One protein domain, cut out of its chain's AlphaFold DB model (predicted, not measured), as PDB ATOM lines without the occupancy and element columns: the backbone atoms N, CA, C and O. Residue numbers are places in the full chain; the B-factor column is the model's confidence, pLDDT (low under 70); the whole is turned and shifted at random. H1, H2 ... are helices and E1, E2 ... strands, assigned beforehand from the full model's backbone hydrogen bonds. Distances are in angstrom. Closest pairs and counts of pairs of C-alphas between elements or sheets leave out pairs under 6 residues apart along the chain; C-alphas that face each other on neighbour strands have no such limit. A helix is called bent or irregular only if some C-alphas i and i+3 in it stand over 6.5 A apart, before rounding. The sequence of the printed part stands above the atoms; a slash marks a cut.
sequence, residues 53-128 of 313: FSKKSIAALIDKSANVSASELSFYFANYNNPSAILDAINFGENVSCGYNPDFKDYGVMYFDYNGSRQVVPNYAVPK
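AT A GLANCE: This is residues 53 to 128 of the 313 residues of an uncharacterized protein of Lachnospiraceae bacterium 10-1 (UniProt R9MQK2). A small three-stranded sheet has helix H3 crossing over its strands E2 and E3, and the short helix H2 packs on its edge strand E3. H1 and H4, both irregular, sit together past the end of the sheet where E1 and E3 end and E2 begins, and H1 and H4 only graze the sheet. The printed part has 76 residues, with four named helices and three named strands in the order H1, H2, H3, E1, H4, E2, E3; the sheet runs E1, E2, E3, all antiparallel, and the class is mixed, helices and strands. The whole is compact, with a radius of gyration of the C-alphas of 11.5 A, and rounded, spanning 28 by 24 by 23 A.

IN THESE COORDINATES: E1 is residues 94 to 99, 15.5 A long, E2 residues 109 to 114, 15.1 A, and E3 residues 117 to 122, 16.7 A, ending at C-alpha 122 (-37.065, 0.068, -44.443). H3 is residues 83 to 91, 12.2 A, and H2 residues 74 to 79, 8.7 A. H1, residues 55 to 65, 15.7 A, begins at C-alpha 55 (-45.817, -6.472, -52.346) and is irregular, with C-alphas 62 and 65 7.4 A apart. H4, residues 102 to 107, 9.6 A, is irregular too, with C-alphas 103 and 106 9.1 A apart.

HOW THE PARTS SIT: E1 and E2 are antiparallel at 165 degrees, with N 97 and O 111 within hydrogen-bond range at 2.9 A. E2 and E3 form a hairpin at 150 degrees, with N 110 and O 121 at 2.8 A. H3 is on the sheet at a height of 10.2 A, over E2 and E3, and runs across the strands, at 74 degrees to E2 on the local plane; its closest C-alphas to E2 are those of Ile 90 and Phe 112, 6.4 A apart. H2 is on the sheet and only just over E3, with 3 of its 6 C-alphas falling on that strand; the closest C-alphas are those of Tyr 76 and Val 121, 5.7 A apart. H2 and H3 touch only at the corner, and only just, with 3 pairs of C-alphas within 8 A, the closest those of Asn 79 and Ala 85, 6.5 A apart. H1 and H4 touch, the closest C-alphas being those of Leu 61 and Tyr 107, 6.6 A apart; they run opposite ways at a steep tilt of 38 degrees, only just beyond shallow. H1 and H3 are apart. Every O i to N i+4 pair is within hydrogen-bond range in H2 and H3, 6 of 7 in H1, and 0 of 2 in H4, where 1 of 3 O i to N i+3 pairs is.

THE WHOLE: The C-alphas farthest apart are those of Asp 103 and Asn 115, at 32.1 A. The printed part has no cut, and no link is long. Mean pLDDT of the printed part is 75.1; residues 53 to 68 and 100 to 107 are under 70.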
ATOM      1  N   PHE A  53     -43.512  -9.781 -46.703       46.50
ATOM      2  CA  PHE A  53     -43.732  -8.350 -46.874       46.50
ATOM      3  C   PHE A  53     -44.805  -8.103 -47.932       46.50
ATOM      4  O   PHE A  53     -44.780  -8.679 -49.023       46.50
ATOM      5  N   SER A  54     -45.762  -7.217 -47.640       51.53
ATOM      6  CA  SER A  54     -46.786  -6.878 -48.628       51.53
ATOM      7  C   SER A  54     -46.097  -6.316 -49.878       51.53
ATOM      8  O   SER A  54     -45.371  -5.322 -49.814       51.53
ATOM      9  N   LYS A  55     -46.335  -6.936 -51.043       49.03
ATOM     10  CA  LYS A  55     -45.817  -6.472 -52.346       49.03
ATOM     11  C   LYS A  55     -46.120  -4.985 -52.602       49.03
ATOM     12  O   LYS A  55     -45.393  -4.329 -53.339       49.03
ATOM     13  N   LYS A  56     -47.166  -4.441 -51.963       46.84
ATOM     14  CA  LYS A  56     -47.543  -3.021 -52.005       46.84
ATOM     15  C   LYS A  56     -46.584  -2.118 -51.219       46.84
ATOM     16  O   LYS A  56     -46.345  -1.002 -51.659       46.84
ATOM     17  N   SER A  57     -46.017  -2.586 -50.107       51.16
ATOM     18  CA  SER A  57     -45.098  -1.811 -49.257       51.16
ATOM     19  C   SER A  57     -43.719  -1.657 -49.906       51.16
ATOM     20  O   SER A  57     -43.155  -0.569 -49.904       51.16
ATOM     21  N   ILE A  58     -43.215  -2.723 -50.541       53.84
ATOM     22  CA  ILE A  58     -41.969  -2.687 -51.326       53.84
ATOM     23  C   ILE A  58     -42.158  -1.832 -52.588       53.84
ATOM     24  O   ILE A  58     -41.327  -0.982 -52.888       53.84
ATOM     25  N   ALA A  59     -43.286  -1.988 -53.289       52.19
ATOM     26  CA  ALA A  59     -43.597  -1.152 -54.446       52.19
ATOM     27  C   ALA A  59     -43.753   0.336 -54.078       52.19
ATOM     28  O   ALA A  59     -43.341   1.187 -54.854       52.19
ATOM     29  N   ALA A  60     -44.293   0.671 -52.901       49.59
ATOM     30  CA  ALA A  60     -44.418   2.058 -52.444       49.59
ATOM     31  C   ALA A  60     -43.061   2.723 -52.129       49.59
ATOM     32  O   ALA A  60     -42.883   3.898 -52.450       49.59
ATOM     33  N   LEU A  61     -42.106   1.970 -51.563       51.97
ATOM     34  CA  LEU A  61     -40.723   2.422 -51.331       51.97
ATOM     35  C   LEU A  61     -39.996   2.750 -52.644       51.97
ATOM     36  O   LEU A  61     -39.286   3.753 -52.727       51.97
ATOM     37  N   ILE A  62     -40.218   1.923 -53.669       51.66
ATOM     38  CA  ILE A  62     -39.651   2.098 -55.012       51.66
ATOM     39  C   ILE A  62     -40.351   3.246 -55.765       51.66
ATOM     40  O   ILE A  62     -39.686   4.035 -56.426       51.66
ATOM     41  N   ASP A  63     -41.680   3.369 -55.656       46.81
ATOM     42  CA  ASP A  63     -42.485   4.253 -56.514       46.81
ATOM     43  C   ASP A  63     -42.635   5.699 -55.995       46.81
ATOM     44  O   ASP A  63     -42.853   6.592 -56.813       46.81
ATOM     45  N   LYS A  64     -42.584   5.982 -54.674       46.94
ATOM     46  CA  LYS A  64     -43.068   7.301 -54.183       46.94
ATOM     47  C   LYS A  64     -42.343   8.062 -53.066       46.94
ATOM     48  O   LYS A  64     -42.752   9.198 -52.835       46.94
ATOM     49  N   SER A  65     -41.293   7.570 -52.406       48.53
ATOM     50  CA  SER A  65     -40.671   8.376 -51.325       48.53
ATOM     51  C   SER A  65     -39.152   8.308 -51.163       48.53
ATOM     52  O   SER A  65     -38.618   9.194 -50.498       48.53
ATOM     53  N   ALA A  66     -38.440   7.345 -51.763       54.34
ATOM     54  CA  ALA A  66     -36.997   7.212 -51.515       54.34
ATOM     55  C   ALA A  66     -36.106   6.956 -52.753       54.34
ATOM     56  O   ALA A  66     -34.890   6.997 -52.608       54.34
ATOM     57  N   ASN A  67     -36.670   6.759 -53.958       61.72
ATOM     58  CA  ASN A  67     -35.916   6.506 -55.206       61.72
ATOM     59  C   ASN A  67     -34.772   5.481 -55.024       61.72
ATOM     60  O   ASN A  67     -33.631   5.734 -55.404       61.72
ATOM     61  N   VAL A  68     -35.083   4.360 -54.368       65.88
ATOM     62  CA  VAL A  68     -34.101   3.357 -53.936       65.88
ATOM     63  C   VAL A  68     -33.979   2.245 -54.972       65.88
ATOM     64  O   VAL A  68     -34.978   1.692 -55.435       65.88
ATOM     65  N   SER A  69     -32.744   1.883 -55.299       71.88
ATOM     66  CA  SER A  69     -32.400   0.792 -56.209       71.88
ATOM     67  C   SER A  69     -32.414  -0.591 -55.537       71.88
ATOM     68  O   SER A  69     -32.239  -0.741 -54.327       71.88
ATOM     69  N   ALA A  70     -32.550  -1.640 -56.353       71.00
ATOM     70  CA  ALA A  70     -32.384  -3.036 -55.939       71.00
ATOM     71  C   ALA A  70     -31.054  -3.289 -55.203       71.00
ATOM     72  O   ALA A  70     -31.019  -4.000 -54.199       71.00
ATOM     73  N   SER A  71     -29.970  -2.683 -55.693       78.56
ATOM     74  CA  SER A  71     -28.625  -2.778 -55.122       78.56
ATOM     75  C   SER A  71     -28.518  -2.151 -53.732       78.56
ATOM     76  O   SER A  71     -27.834  -2.702 -52.869       78.56
ATOM     77  N   GLU A  72     -29.220  -1.044 -53.479       83.69
ATOM     78  CA  GLU A  72     -29.255  -0.420 -52.150       83.69
ATOM     79  C   GLU A  72     -30.039  -1.282 -51.140       83.69
ATOM     80  O   GLU A  72     -29.735  -1.257 -49.954       83.69
ATOM     81  N   LEU A  73     -31.006  -2.093 -51.583       80.69
ATOM     82  CA  LEU A  73     -31.756  -3.030 -50.727       80.69
ATOM     83  C   LEU A  73     -31.076  -4.396 -50.540       80.69
ATOM     84  O   LEU A  73     -31.595  -5.243 -49.809       80.69
ATOM     85  N   SER A  74     -29.941  -4.639 -51.197       83.00
ATOM     86  CA  SER A  74     -29.320  -5.966 -51.236       83.00
ATOM     87  C   SER A  74     -28.944  -6.485 -49.846       83.00
ATOM     88  O   SER A  74     -29.249  -7.636 -49.525       83.00
ATOM     89  N   PHE A  75     -28.393  -5.628 -48.979       89.38
ATOM     90  CA  PHE A  75     -28.089  -5.985 -47.594       89.38
ATOM     91  C   PHE A  75     -29.342  -6.420 -46.831       89.38
ATOM     92  O   PHE A  75     -29.331  -7.448 -46.153       89.38
ATOM     93  N   TYR A  76     -30.436  -5.664 -46.956       85.62
ATOM     94  CA  TYR A  76     -31.693  -5.991 -46.291       85.62
ATOM     95  C   TYR A  76     -32.252  -7.332 -46.778       85.62
ATOM     96  O   TYR A  76     -32.604  -8.181 -45.964       85.62
ATOM     97  N   PHE A  77     -32.275  -7.583 -48.089       81.06
ATOM     98  CA  PHE A  77     -32.754  -8.862 -48.621       81.06
ATOM     99  C   PHE A  77     -31.872 -10.054 -48.241       81.06
ATOM    100  O   PHE A  77     -32.380 -11.168 -48.128       81.06
ATOM    101  N   ALA A  78     -30.581  -9.837 -47.997       83.06
ATOM    102  CA  ALA A  78     -29.700 -10.874 -47.474       83.06
ATOM    103  C   ALA A  78     -29.905 -11.140 -45.969       83.06
ATOM    104  O   ALA A  78     -29.607 -12.239 -45.511       83.06
ATOM    105  N   ASN A  79     -30.424 -10.166 -45.205       85.75
ATOM    106  CA  ASN A  79     -30.434 -10.194 -43.735       85.75
ATOM    107  C   ASN A  79     -31.811  -9.967 -43.080       85.75
ATOM    108  O   ASN A  79     -31.876  -9.827 -41.863       85.75
ATOM    109  N   TYR A  80     -32.926  -9.943 -43.821       81.00
ATOM    110  CA  TYR A  80     -34.270  -9.661 -43.270       81.00
ATOM    111  C   TYR A  80     -34.712 -10.636 -42.163       81.00
ATOM    112  O   TYR A  80     -35.578 -10.301 -41.360       81.00
ATOM    113  N   ASN A  81     -34.132 -11.837 -42.111       80.00
ATOM    114  CA  ASN A  81     -34.359 -12.839 -41.067       80.00
ATOM    115  C   ASN A  81     -33.289 -12.822 -39.957       80.00
ATOM    116  O   ASN A  81     -33.340 -13.652 -39.050       80.00
ATOM    117  N   ASN A  82     -32.329 -11.897 -40.017       84.06
ATOM    118  CA  ASN A  82     -31.250 -11.730 -39.055       84.06
ATOM    119  C   ASN A  82     -31.326 -10.329 -38.416       84.06
ATOM    120  O   ASN A  82     -30.641  -9.398 -38.853       84.06
ATOM    121  N   PRO A  83     -32.161 -10.153 -37.374       85.19
ATOM    122  CA  PRO A  83     -32.372  -8.847 -36.756       85.19
ATOM    123  C   PRO A  83     -31.089  -8.259 -36.155       85.19
ATOM    124  O   PRO A  83     -30.897  -7.046 -36.193       85.19
ATOM    125  N   SER A  84     -30.185  -9.100 -35.646       89.81
ATOM    126  CA  SER A  84     -28.896  -8.655 -35.113       89.81
ATOM    127  C   SER A  84     -28.012  -8.048 -36.200       89.81
ATOM    128  O   SER A  84     -27.484  -6.961 -36.002       89.81
ATOM    129  N   ALA A  85     -27.918  -8.678 -37.376       92.38
ATOM    130  CA  ALA A  85     -27.137  -8.132 -38.488       92.38
ATOM    131  C   ALA A  85     -27.680  -6.781 -38.981       92.38
ATOM    132  O   ALA A  85     -26.899  -5.883 -39.293       92.38
ATOM    133  N   ILE A  86     -29.007  -6.616 -39.017       91.12
ATOM    134  CA  ILE A  86     -29.639  -5.335 -39.362       91.12
ATOM    135  C   ILE A  86     -29.276  -4.256 -38.340       91.12
ATOM    136  O   ILE A  86     -28.860  -3.164 -38.725       91.12
ATOM    137  N   LEU A  87     -29.412  -4.556 -37.045       93.19
ATOM    138  CA  LEU A  87     -29.070  -3.611 -35.984       93.19
ATOM    139  C   LEU A  87     -27.594  -3.223 -36.017       93.19
ATOM    140  O   LEU A  87     -27.284  -2.040 -35.910       93.19
ATOM    141  N   ASP A  88     -26.696  -4.187 -36.199       94.94
ATOM    142  CA  ASP A  88     -25.255  -3.945 -36.200       94.94
ATOM    143  C   ASP A  88     -24.821  -3.101 -37.398       94.94
ATOM    144  O   ASP A  88     -24.014  -2.184 -37.240       94.94
ATOM    145  N   ALA A  89     -25.401  -3.343 -38.576       94.00
ATOM    146  CA  ALA A  89     -25.135  -2.532 -39.759       94.00
ATOM    147  C   ALA A  89     -25.567  -1.071 -39.578       94.00
ATOM    148  O   ALA A  89     -24.878  -0.163 -40.032       94.00
ATOM    149  N   ILE A  90     -26.672  -0.832 -38.867       93.12
ATOM    150  CA  ILE A  90     -27.161   0.521 -38.581       93.12
ATOM    151  C   ILE A  90     -26.356   1.178 -37.452       93.12
ATOM    152  O   ILE A  90     -25.979   2.338 -37.550       93.12
ATOM    153  N   ASN A  91     -26.113   0.476 -36.346       93.56
ATOM    154  CA  ASN A  91     -25.566   1.090 -35.135       93.56
ATOM    155  C   ASN A  91     -24.037   1.173 -35.127       93.56
ATOM    156  O   ASN A  91     -23.486   2.040 -34.448       93.56
ATOM    157  N   PHE A  92     -23.360   0.306 -35.881       93.56
ATOM    158  CA  PHE A  92     -21.900   0.297 -36.017       93.56
ATOM    159  C   PHE A  92     -21.421   0.667 -37.427       93.56
ATOM    160  O   PHE A  92     -20.213   0.657 -37.669       93.56
ATOM    161  N   GLY A  93     -22.348   0.971 -38.341       89.94
ATOM    162  CA  GLY A  93     -22.056   1.411 -39.701       89.94
ATOM    163  C   GLY A  93     -21.646   2.879 -39.803       89.94
ATOM    164  O   GLY A  93     -21.700   3.647 -38.839       89.94
ATOM    165  N   GLU A  94     -21.247   3.265 -41.010       89.19
ATOM    166  CA  GLU A  94     -20.805   4.618 -41.351       89.19
ATOM    167  C   GLU A  94     -21.902   5.378 -42.109       89.19
ATOM    168  O   GLU A  94     -22.780   4.773 -42.728       89.19
ATOM    169  N   ASN A  95     -21.869   6.715 -42.048       88.81
ATOM    170  CA  ASN A  95     -22.794   7.616 -42.761       88.81
ATOM    171  C   ASN A  95     -24.288   7.287 -42.569       88.81
ATOM    172  O   ASN A  95     -25.123   7.458 -43.462       88.81
ATOM    173  N   VAL A  96     -24.627   6.824 -41.366       89.62
ATOM    174  CA  VAL A  96     -25.973   6.380 -41.023       89.62
ATOM    175  C   VAL A  96     -26.915   7.581 -40.935       89.62
ATOM    176  O   VAL A  96     -26.629   8.591 -40.290       89.62
ATOM    177  N   SER A  97     -28.064   7.489 -41.594       86.12
ATOM    178  CA  SER A  97     -29.087   8.535 -41.577       86.12
ATOM    179  C   SER A  97     -30.476   7.951 -41.805       86.12
ATOM    180  O   SER A  97     -30.627   6.815 -42.238       86.12
ATOM    181  N   CYS A  98     -31.520   8.720 -41.504       81.88
ATOM    182  CA  CYS A  98     -32.906   8.306 -41.709       81.88
ATOM    183  C   CYS A  98     -33.619   9.334 -42.583       81.88
ATOM    184  O   CYS A  98     -33.572  10.533 -42.301       81.88
ATOM    185  N   GLY A  99     -34.264   8.865 -43.650       70.44
ATOM    186  CA  GLY A  99     -35.068   9.692 -44.542       70.44
ATOM    187  C   GLY A  99     -36.511   9.217 -44.565       70.44
ATOM    188  O   GLY A  99     -36.785   8.056 -44.865       70.44
ATOM    189  N   TYR A 100     -37.441  10.121 -44.270       62.38
ATOM    190  CA  TYR A 100     -38.870   9.849 -44.371       62.38
ATOM    191  C   TYR A 100     -39.667  11.131 -44.609       62.38
ATOM    192  O   TYR A 100     -39.274  12.217 -44.178       62.38
ATOM    193  N   ASN A 101     -40.817  10.994 -45.274       52.19
ATOM    194  CA  ASN A 101     -41.847  12.026 -45.248       52.19
ATOM    195  C   ASN A 101     -42.494  12.005 -43.848       52.19
ATOM    196  O   ASN A 101     -42.963  10.934 -43.452       52.19
ATOM    197  N   PRO A 102     -42.536  13.126 -43.100       53.28
ATOM    198  CA  PRO A 102     -43.143  13.191 -41.768       53.28
ATOM    199  C   PRO A 102     -44.565  12.628 -41.683       53.28
ATOM    200  O   PRO A 102     -44.914  12.061 -40.649       53.28
ATOM    201  N   ASP A 103     -45.329  12.720 -42.773       44.59
ATOM    202  CA  ASP A 103     -46.706  12.224 -42.880       44.59
ATOM    203  C   ASP A 103     -46.784  10.693 -43.072       44.59
ATOM    204  O   ASP A 103     -47.851  10.099 -42.943       44.59
ATOM    205  N   PHE A 104     -45.657  10.036 -43.379       51.91
ATOM    206  CA  PHE A 104     -45.547   8.609 -43.714       51.91
ATOM    207  C   PHE A 104     -44.257   7.988 -43.141       51.91
ATOM    208  O   PHE A 104     -43.480   7.364 -43.868       51.91
ATOM    209  N   LYS A 105     -44.009   8.166 -41.834       54.62
ATOM    210  CA  LYS A 105     -42.753   7.754 -41.164       54.62
ATOM    211  C   LYS A 105     -42.416   6.266 -41.321       54.62
ATOM    212  O   LYS A 105     -41.252   5.923 -41.539       54.62
ATOM    213  N   ASP A 106     -43.438   5.411 -41.284       55.25
ATOM    214  CA  ASP A 106     -43.297   3.956 -41.447       55.25
ATOM    215  C   ASP A 106     -42.814   3.559 -42.848       55.25
ATOM    216  O   ASP A 106     -42.246   2.488 -43.032       55.25
ATOM    217  N   TYR A 107     -42.992   4.439 -43.837       61.16
ATOM    218  CA  TYR A 107     -42.583   4.238 -45.229       61.16
ATOM    219  C   TYR A 107     -41.246   4.917 -45.560       61.16
ATOM    220  O   TYR A 107     -40.903   5.087 -46.733       61.16
ATOM    221  N   GLY A 108     -40.509   5.341 -44.533       73.00
ATOM    222  CA  GLY A 108     -39.138   5.811 -44.658       73.00
ATOM    223  C   GLY A 108     -38.111   4.690 -44.719       73.00
ATOM    224  O   GLY A 108     -38.433   3.504 -44.597       73.00
ATOM    225  N   VAL A 109     -36.852   5.088 -44.867       79.75
ATOM    226  CA  VAL A 109     -35.709   4.174 -44.850       79.75
ATOM    227  C   VAL A 109     -34.574   4.736 -44.001       79.75
ATOM    228  O   VAL A 109     -34.358   5.952 -43.935       79.75
ATOM    229  N   MET A 110     -33.811   3.828 -43.404       86.12
ATOM    230  CA  MET A 110     -32.470   4.110 -42.919       86.12
ATOM    231  C   MET A 110     -31.467   3.871 -44.031       86.12
ATOM    232  O   MET A 110     -31.564   2.870 -44.736       86.12
ATOM    233  N   TYR A 111     -30.499   4.769 -44.142       88.88
ATOM    234  CA  TYR A 111     -29.335   4.653 -45.005       88.88
ATOM    235  C   TYR A 111     -28.105   4.398 -44.147       88.88
ATOM    236  O   TYR A 111     -28.018   4.939 -43.048       88.88
ATOM    237  N   PHE A 112     -27.162   3.625 -44.663       92.19
ATOM    238  CA  PHE A 112     -25.828   3.442 -44.094       92.19
ATOM    239  C   PHE A 112     -24.879   2.982 -45.197       92.19
ATOM    240  O   PHE A 112     -25.322   2.406 -46.191       92.19
ATOM    241  N   ASP A 113     -23.586   3.204 -45.019       92.06
ATOM    242  CA  ASP A 113     -22.583   2.662 -45.924       92.06
ATOM    243  C   ASP A 113     -22.140   1.274 -45.458       92.06
ATOM    244  O   ASP A 113     -21.866   1.031 -44.282       92.06
ATOM    245  N   TYR A 114     -22.070   0.344 -46.407       88.19
ATOM    246  CA  TYR A 114     -21.614  -1.021 -46.194       88.19
ATOM    247  C   TYR A 114     -20.736  -1.447 -47.368       88.19
ATOM    248  O   TYR A 114     -21.156  -1.395 -48.524       88.19
ATOM    249  N   ASN A 115     -19.495  -1.846 -47.077       87.31
ATOM    250  CA  ASN A 115     -18.488  -2.209 -48.083       87.31
ATOM    251  C   ASN A 115     -18.318  -1.143 -49.189       87.31
ATOM    252  O   ASN A 115     -18.233  -1.466 -50.373       87.31
ATOM    253  N   GLY A 116     -18.306   0.139 -48.805       86.00
ATOM    254  CA  GLY A 116     -18.131   1.267 -49.728       86.00
ATOM    255  C   GLY A 116     -19.347   1.579 -50.607       86.00
ATOM    256  O   GLY A 116     -19.238   2.382 -51.529       86.00
ATOM    257  N   SER A 117     -20.495   0.946 -50.352       87.88
ATOM    258  CA  SER A 117     -21.749   1.202 -51.060       87.88
ATOM    259  C   SER A 117     -22.856   1.578 -50.087       87.88
ATOM    260  O   SER A 117     -23.008   0.959 -49.035       87.88
ATOM    261  N   ARG A 118     -23.686   2.542 -50.478       89.94
ATOM    262  CA  ARG A 118     -24.886   2.900 -49.724       89.94
ATOM    263  C   ARG A 118     -25.866   1.730 -49.709       89.94
ATOM    264  O   ARG A 118     -26.145   1.138 -50.751       89.94
ATOM    265  N   GLN A 119     -26.395   1.415 -48.539       91.69
ATOM    266  CA  GLN A 119     -27.422   0.409 -48.306       91.69
ATOM    267  C   GLN A 119     -28.615   1.022 -47.584       91.69
ATOM    268  O   GLN A 119     -28.507   2.073 -46.946       91.69
ATOM    269  N   VAL A 120     -29.761   0.354 -47.694       87.19
ATOM    270  CA  VAL A 120     -31.004   0.775 -47.062       87.19
ATOM    271  C   VAL A 120     -31.712  -0.342 -46.318       87.19
ATOM    272  O   VAL A 120     -31.760  -1.492 -46.756       87.19
ATOM    273  N   VAL A 121     -32.351   0.035 -45.216       84.75
ATOM    274  CA  VAL A 121     -33.317  -0.804 -44.504       84.75
ATOM    275  C   VAL A 121     -34.616  -0.012 -44.344       84.75
ATOM    276  O   VAL A 121     -34.573   1.130 -43.881       84.75
ATOM    277  N   PRO A 122     -35.782  -0.574 -44.714       80.31
ATOM    278  CA  PRO A 122     -37.065   0.068 -44.443       80.31
ATOM    279  C   PRO A 122     -37.267   0.321 -42.948       80.31
ATOM    280  O   PRO A 122     -37.026  -0.574 -42.143       80.31
ATOM    281  N   ASN A 123     -37.774   1.497 -42.568       78.50
ATOM    282  CA  ASN A 123     -37.941   1.873 -41.158       78.50
ATOM    283  C   ASN A 123     -38.770   0.853 -40.363       78.50
ATOM    284  O   ASN A 123     -38.387   0.483 -39.256       78.50
ATOM    285  N   TYR A 124     -39.865   0.350 -40.945       76.06
ATOM    286  CA  TYR A 124     -40.716  -0.669 -40.316       76.06
ATOM    287  C   TYR A 124     -39.999  -2.007 -40.067       76.06
ATOM    288  O   TYR A 124     -40.481  -2.824 -39.285       76.06
ATOM    289  N   ALA A 125     -38.894  -2.265 -40.770       79.06
ATOM    290  CA  ALA A 125     -38.131  -3.503 -40.683       79.06
ATOM    291  C   ALA A 125     -36.939  -3.397 -39.724       79.06
ATOM    292  O   ALA A 125     -36.255  -4.393 -39.495       79.06
ATOM    293  N   VAL A 126     -36.682  -2.212 -39.161       85.06
ATOM    294  CA  VAL A 126     -35.617  -2.024 -38.176       85.06
ATOM    295  C   VAL A 126     -36.062  -2.621 -36.839       85.06
ATOM    296  O   VAL A 126     -37.064  -2.169 -36.275       85.06
ATOM    297  N   PRO A 127     -35.343  -3.625 -36.304       86.50
ATOM    298  CA  PRO A 127     -35.706  -4.240 -35.036       86.50
ATOM    299  C   PRO A 127     -35.648  -3.241 -33.879       86.50
ATOM    300  O   PRO A 127     -34.831  -2.320 -33.867       86.50
ATOM    301  N   LYS A 128     -36.493  -3.460 -32.871       84.94
ATOM    302  CA  LYS A 128     -36.447  -2.708 -31.616       84.94
ATOM    303  C   LYS A 128     -35.446  -3.310 -30.648       84.94
ATOM    304  O   LYS A 128     -35.348  -4.530 -30.525       84.94
TER     305      LYS A 128